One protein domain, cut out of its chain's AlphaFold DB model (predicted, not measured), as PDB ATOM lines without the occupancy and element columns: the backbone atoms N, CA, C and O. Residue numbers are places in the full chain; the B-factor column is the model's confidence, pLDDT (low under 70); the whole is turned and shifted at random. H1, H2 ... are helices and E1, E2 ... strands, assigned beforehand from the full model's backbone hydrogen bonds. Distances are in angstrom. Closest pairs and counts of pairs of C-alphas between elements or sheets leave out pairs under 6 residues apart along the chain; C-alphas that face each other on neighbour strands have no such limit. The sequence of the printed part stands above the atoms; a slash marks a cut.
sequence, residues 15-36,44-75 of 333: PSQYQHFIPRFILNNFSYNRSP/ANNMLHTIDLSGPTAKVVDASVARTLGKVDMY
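This is residues 15 to 36 and 44 to 75 of the 333 residues of an uncharacterized protein of Pseudogymnoascus sp. VKM F-4520 (FW-2644) (UniProt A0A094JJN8). Two small antiparallel sheets lie toward opposite ends of a loose domain: a long hairpin of E3 and E4 with the short strand E2 beside the first part of E3, and a little pair, E1 and E5, near the two ends of the printed part. The short helix H1 lies between E1 and E2 along the chain and only grazes the larger sheet. The printed part has 54 residues, with E1, H1, E2, E3, E4 and E5 in that order; the sheets run E2, E3, E4 and E1, E5, and the class is mixed, helices and strands. The whole is loose, with a radius of gyration of the C-alphas of 12.5 A and spans of 36 by 29 by 19 A.

Start at C-alpha 18, at (57.166, 124.225, 79.346), where E1 begins; it covers residues 18 to 20. Next comes H1, residues 24 to 29, 8.7 A long, and then E2, residues 32 to 34. After the cut, find C-alpha 45 at (60.308, 107.807, 77.604); from there E3 runs through residues 45 to 52, 20.0 A long. E4 is residues 59 to 64, 16.0 A long. E5, residues 70 to 72, ends at C-alpha 72, at (58.821, 128.007, 78.293).

Begin with E3, the inner strand, whose pairing is staggered: residues 45 to 47 pair with E2 and residues 47 to 52 with E4. E3 and E4 form a hairpin, antiparallel at 150 degrees; look for N 50 and O 61, 2.8 A apart, within hydrogen-bond range. E2 and E3 are antiparallel at 112 degrees, with N 32 and O 47 within hydrogen-bond range at 2.9 A. H1 only grazes this sheet with its residues 27 to 29; its closest C-alpha pair with E3 is Asn 28 and Asn 46, 7.1 A apart. In H1, 1 of 2 O i to N i+4 pairs is within hydrogen-bond range. E1 and E5 are antiparallel at 155 degrees, with N 19 and O 71 within hydrogen-bond range at 2.8 A. E3 and E5 are apart, and so are E4 and E5.

The two C-alphas farthest apart are those of Pro 15 and Pro 56, at 38.4 A. Residues 37 to 43 are not printed, and C-alphas 36 and 44 are 6.4 A apart across the cut. Of the links printed whole, that from E3 to E4 is short and the others are tight. The mean pLDDT of the printed part is 89.0; residues 35, 36 and 44 are under 70.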
ATOM      1  N   PRO A  15      56.682 128.242  89.565       84.94
ATOM      2  CA  PRO A  15      57.784 127.654  88.806       84.94
ATOM      3  C   PRO A  15      57.567 127.836  87.303       84.94
ATOM      4  O   PRO A  15      56.436 127.750  86.825       84.94
ATOM      5  N   SER A  16      58.651 128.034  86.549       87.31
ATOM      6  CA  SER A  16      58.575 128.048  85.086       87.31
ATOM      7  C   SER A  16      58.083 126.710  84.541       87.31
ATOM      8  O   SER A  16      58.459 125.639  85.031       87.31
ATOM      9  N   GLN A  17      57.265 126.771  83.499       87.38
ATOM     10  CA  GLN A  17      56.657 125.612  82.859       87.38
ATOM     11  C   GLN A  17      56.957 125.601  81.367       87.38
ATOM     12  O   GLN A  17      57.163 126.638  80.755       87.38
ATOM     13  N   TYR A  18      57.019 124.404  80.788       88.94
ATOM     14  CA  TYR A  18      57.166 124.225  79.346       88.94
ATOM     15  C   TYR A  18      55.808 123.860  78.768       88.94
ATOM     16  O   TYR A  18      55.312 122.760  79.036       88.94
ATOM     17  N   GLN A  19      55.240 124.786  78.006       89.31
ATOM     18  CA  GLN A  19      53.949 124.652  77.358       89.31
ATOM     19  C   GLN A  19      54.137 124.188  75.923       89.31
ATOM     20  O   GLN A  19      55.022 124.637  75.197       89.31
ATOM     21  N   HIS A  20      53.297 123.254  75.515       88.94
ATOM     22  CA  HIS A  20      53.347 122.646  74.200       88.94
ATOM     23  C   HIS A  20      52.496 123.450  73.214       88.94
ATOM     24  O   HIS A  20      51.316 123.648  73.476       88.94
ATOM     25  N   PHE A  21      53.056 123.857  72.069       86.12
ATOM     26  CA  PHE A  21      52.276 124.364  70.932       86.12
ATOM     27  C   PHE A  21      51.362 123.266  70.393       86.12
ATOM     28  O   PHE A  21      50.211 123.540  70.077       86.12
ATOM     29  N   ILE A  22      51.879 122.028  70.324       89.44
ATOM     30  CA  ILE A  22      51.114 120.825  69.987       89.44
ATOM     31  C   ILE A  22      50.911 119.942  71.227       89.44
ATOM     32  O   ILE A  22      51.898 119.409  71.735       89.44
ATOM     33  N   PRO A  23      49.665 119.735  71.703       91.38
ATOM     34  CA  PRO A  23      49.366 119.040  72.944       91.38
ATOM     35  C   PRO A  23      50.038 117.682  73.032       91.38
ATOM     36  O   PRO A  23      50.064 116.907  72.071       91.38
ATOM     37  N   ARG A  24      50.479 117.323  74.238       91.94
ATOM     38  CA  ARG A  24      51.126 116.026  74.477       91.94
ATOM     39  C   ARG A  24      50.250 114.847  74.080       91.94
ATOM     40  O   ARG A  24      50.785 113.838  73.641       91.94
ATOM     41  N   PHE A  25      48.928 114.945  74.233       93.94
ATOM     42  CA  PHE A  25      48.038 113.850  73.847       93.94
ATOM     43  C   PHE A  25      48.049 113.604  72.331       93.94
ATOM     44  O   PHE A  25      47.936 112.455  71.923       93.94
ATOM     45  N   ILE A  26      48.249 114.647  71.515       94.88
ATOM     46  CA  ILE A  26      48.450 114.512  70.069       94.88
ATOM     47  C   ILE A  26      49.834 113.937  69.799       94.88
ATOM     48  O   ILE A  26      49.932 112.919  69.128       94.88
ATOM     49  N   LEU A  27      50.894 114.509  70.383       94.06
ATOM     50  CA  LEU A  27      52.264 114.012  70.191       94.06
ATOM     51  C   LEU A  27      52.406 112.532  70.559       94.06
ATOM     52  O   LEU A  27      53.060 111.772  69.854       94.06
ATOM     53  N   ASN A  28      51.745 112.095  71.628       94.31
ATOM     54  CA  ASN A  28      51.749 110.696  72.039       94.31
ATOM     55  C   ASN A  28      51.152 109.758  70.978       94.31
ATOM     56  O   ASN A  28      51.547 108.595  70.931       94.31
ATOM     57  N   ASN A  29      50.259 110.240  70.107       94.62
ATOM     58  CA  ASN A  29      49.707 109.446  69.006       94.62
ATOM     59  C   ASN A  29      50.746 109.148  67.913       94.62
ATOM     60  O   ASN A  29      50.565 108.189  67.176       94.62
ATOM     61  N   PHE A  30      51.820 109.940  67.836       94.00
ATOM     62  CA  PHE A  30      52.954 109.765  66.918       94.00
ATOM     63  C   PHE A  30      54.181 109.150  67.609       94.00
ATOM     64  O   PHE A  30      55.223 108.958  66.986       94.00
ATOM     65  N   SER A  31      54.097 108.906  68.917       94.19
ATOM     66  CA  SER A  31      55.250 108.494  69.708       94.19
ATOM     67  C   SER A  31      55.459 106.988  69.711       94.19
ATOM     68  O   SER A  31      54.514 106.208  69.609       94.19
ATOM     69  N   TYR A  32      56.708 106.588  69.924       91.56
ATOM     70  CA  TYR A  32      57.082 105.212  70.203       91.56
ATOM     71  C   TYR A  32      57.743 105.106  71.584       91.56
ATOM     72  O   TYR A  32      58.322 106.061  72.115       91.56
ATOM     73  N   ASN A  33      57.663 103.916  72.179       86.88
ATOM     74  CA  ASN A  33      58.278 103.641  73.473       86.88
ATOM     75  C   ASN A  33      59.740 103.253  73.287       86.88
ATOM     76  O   ASN A  33      60.045 102.181  72.763       86.88
ATOM     77  N   ARG A  34      60.660 104.078  73.793       77.94
ATOM     78  CA  ARG A  34      62.066 103.688  73.883       77.94
ATOM     79  C   ARG A  34      62.306 102.952  75.197       77.94
ATOM     80  O   ARG A  34      62.265 103.555  76.271       77.94
ATOM     81  N   SER A  35      62.567 101.645  75.122       67.25
ATOM     82  CA  SER A  35      62.913 100.852  76.304       67.25
ATOM     83  C   SER A  35      64.184 101.403  76.967       67.25
ATOM     84  O   SER A  35      65.178 101.651  76.272       67.25
ATOM     85  N   PRO A  36      64.199 101.594  78.300       63.59
ATOM     86  CA  PRO A  36      65.405 102.014  78.995       63.59
ATOM     87  C   PRO A  36      66.461 100.914  78.862       63.59
ATOM     88  O   PRO A  36      66.247  99.776  79.274       63.59
ATOM     89  N   ALA A  44      59.307 104.395  80.782       62.19
ATOM     90  CA  ALA A  44      59.537 104.497  79.343       62.19
ATOM     91  C   ALA A  44      59.395 105.967  78.918       62.19
ATOM     92  O   ALA A  44      58.426 106.629  79.296       62.19
ATOM     93  N   ASN A  45      60.383 106.474  78.182       78.75
ATOM     94  CA  ASN A  45      60.308 107.807  77.604       78.75
ATOM     95  C   ASN A  45      59.659 107.684  76.227       78.75
ATOM     96  O   ASN A  45      60.175 106.970  75.364       78.75
ATOM     97  N   ASN A  46      58.541 108.384  76.039       89.88
ATOM     98  CA  ASN A  46      57.900 108.507  74.737       89.88
ATOM     99  C   ASN A  46      58.776 109.389  73.848       89.88
ATOM    100  O   ASN A  46      59.049 110.552  74.177       89.88
ATOM    101  N   MET A  47      59.222 108.817  72.738       93.56
ATOM    102  CA  MET A  47      60.086 109.467  71.763       93.56
ATOM    103  C   MET A  47      59.328 109.667  70.452       93.56
ATOM    104  O   MET A  47      58.387 108.937  70.149       93.56
ATOM    105  N   LEU A  48      59.749 110.662  69.686       93.44
ATOM    106  CA  LEU A  48      59.262 110.981  68.353       93.44
ATOM    107  C   LEU A  48      60.408 110.806  67.368       93.44
ATOM    108  O   LEU A  48      61.536 111.208  67.663       93.44
ATOM    109  N   HIS A  49      60.101 110.276  66.191       93.69
ATOM    110  CA  HIS A  49      60.955 110.474  65.030       93.69
ATOM    111  C   HIS A  49      60.665 111.866  64.470       93.69
ATOM    112  O   HIS A  49      59.520 112.200  64.171       93.69
ATOM    113  N   THR A  50      61.693 112.698  64.383       93.19
ATOM    114  CA  THR A  50      61.592 114.082  63.910       93.19
ATOM    115  C   THR A  50      62.539 114.299  62.750       93.19
ATOM    116  O   THR A  50      63.595 113.672  62.687       93.19
ATOM    117  N   ILE A  51      62.154 115.171  61.823       92.19
ATOM    118  CA  ILE A  51      62.980 115.513  60.670       92.19
ATOM    119  C   ILE A  51      63.709 116.816  60.987       92.19
ATOM    120  O   ILE A  51      63.089 117.872  61.097       92.19
ATOM    121  N   ASP A  52      65.025 116.730  61.145       90.62
ATOM    122  CA  ASP A  52      65.910 117.880  61.272       90.62
ATOM    123  C   ASP A  52      66.281 118.395  59.877       90.62
ATOM    124  O   ASP A  52      66.894 117.685  59.072       90.62
ATOM    125  N   LEU A  53      65.876 119.637  59.607       91.19
ATOM    126  CA  LEU A  53      66.115 120.363  58.360       91.19
ATOM    127  C   LEU A  53      67.159 121.485  58.522       91.19
ATOM    128  O   LEU A  53      67.305 122.310  57.628       91.19
ATOM    129  N   SER A  54      67.875 121.548  59.650       89.94
ATOM    130  CA  SER A  54      68.868 122.603  59.915       89.94
ATOM    131  C   SER A  54      70.158 122.470  59.096       89.94
ATOM    132  O   SER A  54      70.906 123.436  58.950       89.94
ATOM    133  N   GLY A  55      70.438 121.272  58.574       90.88
ATOM    134  CA  GLY A  55      71.609 120.978  57.752       90.88
ATOM    135  C   GLY A  55      71.321 120.959  56.244       90.88
ATOM    136  O   GLY A  55      70.174 121.068  55.824       90.88
ATOM    137  N   PRO A  56      72.353 120.725  55.407       91.81
ATOM    138  CA  PRO A  56      72.202 120.639  53.947       91.81
ATOM    139  C   PRO A  56      71.371 119.432  53.482       91.81
ATOM    140  O   PRO A  56      70.966 119.361  52.327       91.81
ATOM    141  N   THR A  57      71.140 118.461  54.366       93.12
ATOM    142  CA  THR A  57      70.361 117.249  54.104       93.12
ATOM    143  C   THR A  57      69.423 116.996  55.273       93.12
ATOM    144  O   THR A  57      69.867 117.070  56.423       93.12
ATOM    145  N   ALA A  58      68.182 116.610  54.985       93.88
ATOM    146  CA  ALA A  58      67.227 116.185  56.000       93.88
ATOM    147  C   ALA A  58      67.739 114.952  56.764       93.88
ATOM    148  O   ALA A  58      68.241 114.001  56.157       93.88
ATOM    149  N   LYS A  59      67.609 114.955  58.095       94.81
ATOM    150  CA  LYS A  59      67.996 113.826  58.956       94.81
ATOM    151  C   LYS A  59      66.856 113.437  59.881       94.81
ATOM    152  O   LYS A  59      66.232 114.299  60.486       94.81
ATOM    153  N   VAL A  60      66.624 112.137  60.040       94.00
ATOM    154  CA  VAL A  60      65.693 111.633  61.056       94.00
ATOM    155  C   VAL A  60      66.427 111.540  62.391       94.00
ATOM    156  O   VAL A  60      67.450 110.862  62.495       94.00
ATOM    157  N   VAL A  61      65.911 112.226  63.408       94.00
ATOM    158  CA  VAL A  61      66.465 112.258  64.766       94.00
ATOM    159  C   VAL A  61      65.390 111.952  65.803       94.00
ATOM    160  O   VAL A  61      64.203 112.207  65.592       94.00
ATOM    161  N   ASP A  62      65.811 111.409  66.943       93.19
ATOM    162  CA  ASP A  62      64.920 111.148  68.069       93.19
ATOM    163  C   ASP A  62      64.729 112.405  68.919       93.19
ATOM    164  O   ASP A  62      65.700 112.973  69.421       93.19
ATOM    165  N   ALA A  63      63.476 112.771  69.177       91.94
ATOM    166  CA  ALA A  63      63.131 113.861  70.081       91.94
ATOM    167  C   ALA A  63      62.188 113.386  71.192       91.94
ATOM    168  O   ALA A  63      61.353 112.505  71.000       91.94
ATOM    169  N   SER A  64      62.324 113.949  72.390       92.06
ATOM    170  CA  SER A  64      61.463 113.597  73.522       92.06
ATOM    171  C   SER A  64      60.144 114.359  73.440       92.06
ATOM    172  O   SER A  64      60.162 115.590  73.471       92.06
ATOM    173  N   VAL A  65      59.005 113.657  73.526       90.94
ATOM    174  CA  VAL A  65      57.662 114.278  73.576       90.94
ATOM    175  C   VAL A  65      57.594 115.419  74.601       90.94
ATOM    176  O   VAL A  65      56.988 116.457  74.352       90.94
ATOM    177  N   ALA A  66      58.266 115.281  75.748       89.56
ATOM    178  CA  ALA A  66      58.235 116.277  76.820       89.56
ATOM    179  C   ALA A  66      58.853 117.647  76.466       89.56
ATOM    180  O   ALA A  66      58.597 118.607  77.191       89.56
ATOM    181  N   ARG A  67      59.680 117.741  75.415       88.19
ATOM    182  CA  ARG A  67      60.486 118.932  75.071       88.19
ATOM    183  C   ARG A  67      60.445 119.286  73.580       88.19
ATOM    184  O   ARG A  67      61.302 120.015  73.101       88.19
ATOM    185  N   THR A  68      59.458 118.772  72.855       88.31
ATOM    186  CA  THR A  68      59.281 118.997  71.417       88.31
ATOM    187  C   THR A  68      58.028 119.832  71.179       88.31
ATOM    188  O   THR A  68      57.050 119.667  71.905       88.31
ATOM    189  N   LEU A  69      58.074 120.741  70.197       86.88
ATOM    190  CA  LEU A  69      56.955 121.602  69.787       86.88
ATOM    191  C   LEU A  69      56.323 122.375  70.956       86.88
ATOM    192  O   LEU A  69      55.135 122.241  71.238       86.88
ATOM    193  N   GLY A  70      57.127 123.176  71.658       87.38
ATOM    194  CA  GLY A  70      56.679 123.999  72.783       87.38
ATOM    195  C   GLY A  70      57.664 125.104  73.161       87.38
ATOM    196  O   GLY A  70      58.744 125.220  72.584       87.38
ATOM    197  N   LYS A  71      57.285 125.916  74.147       88.81
ATOM    198  CA  LYS A  71      58.058 127.051  74.659       88.81
ATOM    199  C   LYS A  71      57.888 127.171  76.174       88.81
ATOM    200  O   LYS A  71      56.895 126.722  76.731       88.81
ATOM    201  N   VAL A  72      58.887 127.738  76.849       90.75
ATOM    202  CA  VAL A  72      58.821 128.007  78.293       90.75
ATOM    203  C   VAL A  72      58.035 129.288  78.561       90.75
ATOM    204  O   VAL A  72      58.268 130.292  77.895       90.75
ATOM    205  N   ASP A  73      57.157 129.235  79.561       88.69
ATOM    206  CA  ASP A  73      56.353 130.338  80.091       88.69
ATOM    207  C   ASP A  73      55.554 131.103  79.018       88.69
ATOM    208  O   ASP A  73      55.382 132.316  79.088       88.69
ATOM    209  N   MET A  74      55.028 130.373  78.030       88.19
ATOM    210  CA  MET A  74      54.339 130.931  76.858       88.19
ATOM    211  C   MET A  74      53.057 131.704  77.195       88.19
ATOM    212  O   MET A  74      52.785 132.740  76.599       88.19
ATOM    213  N   TYR A  75      52.266 131.189  78.137       88.56
ATOM    214  CA  TYR A  75      51.005 131.803  78.576       88.56
ATOM    215  C   TYR A  75      51.122 132.418  79.965       88.56
ATOM    216  O   TYR A  75      50.123 132.609  80.660       88.56
TER     217      TYR A  75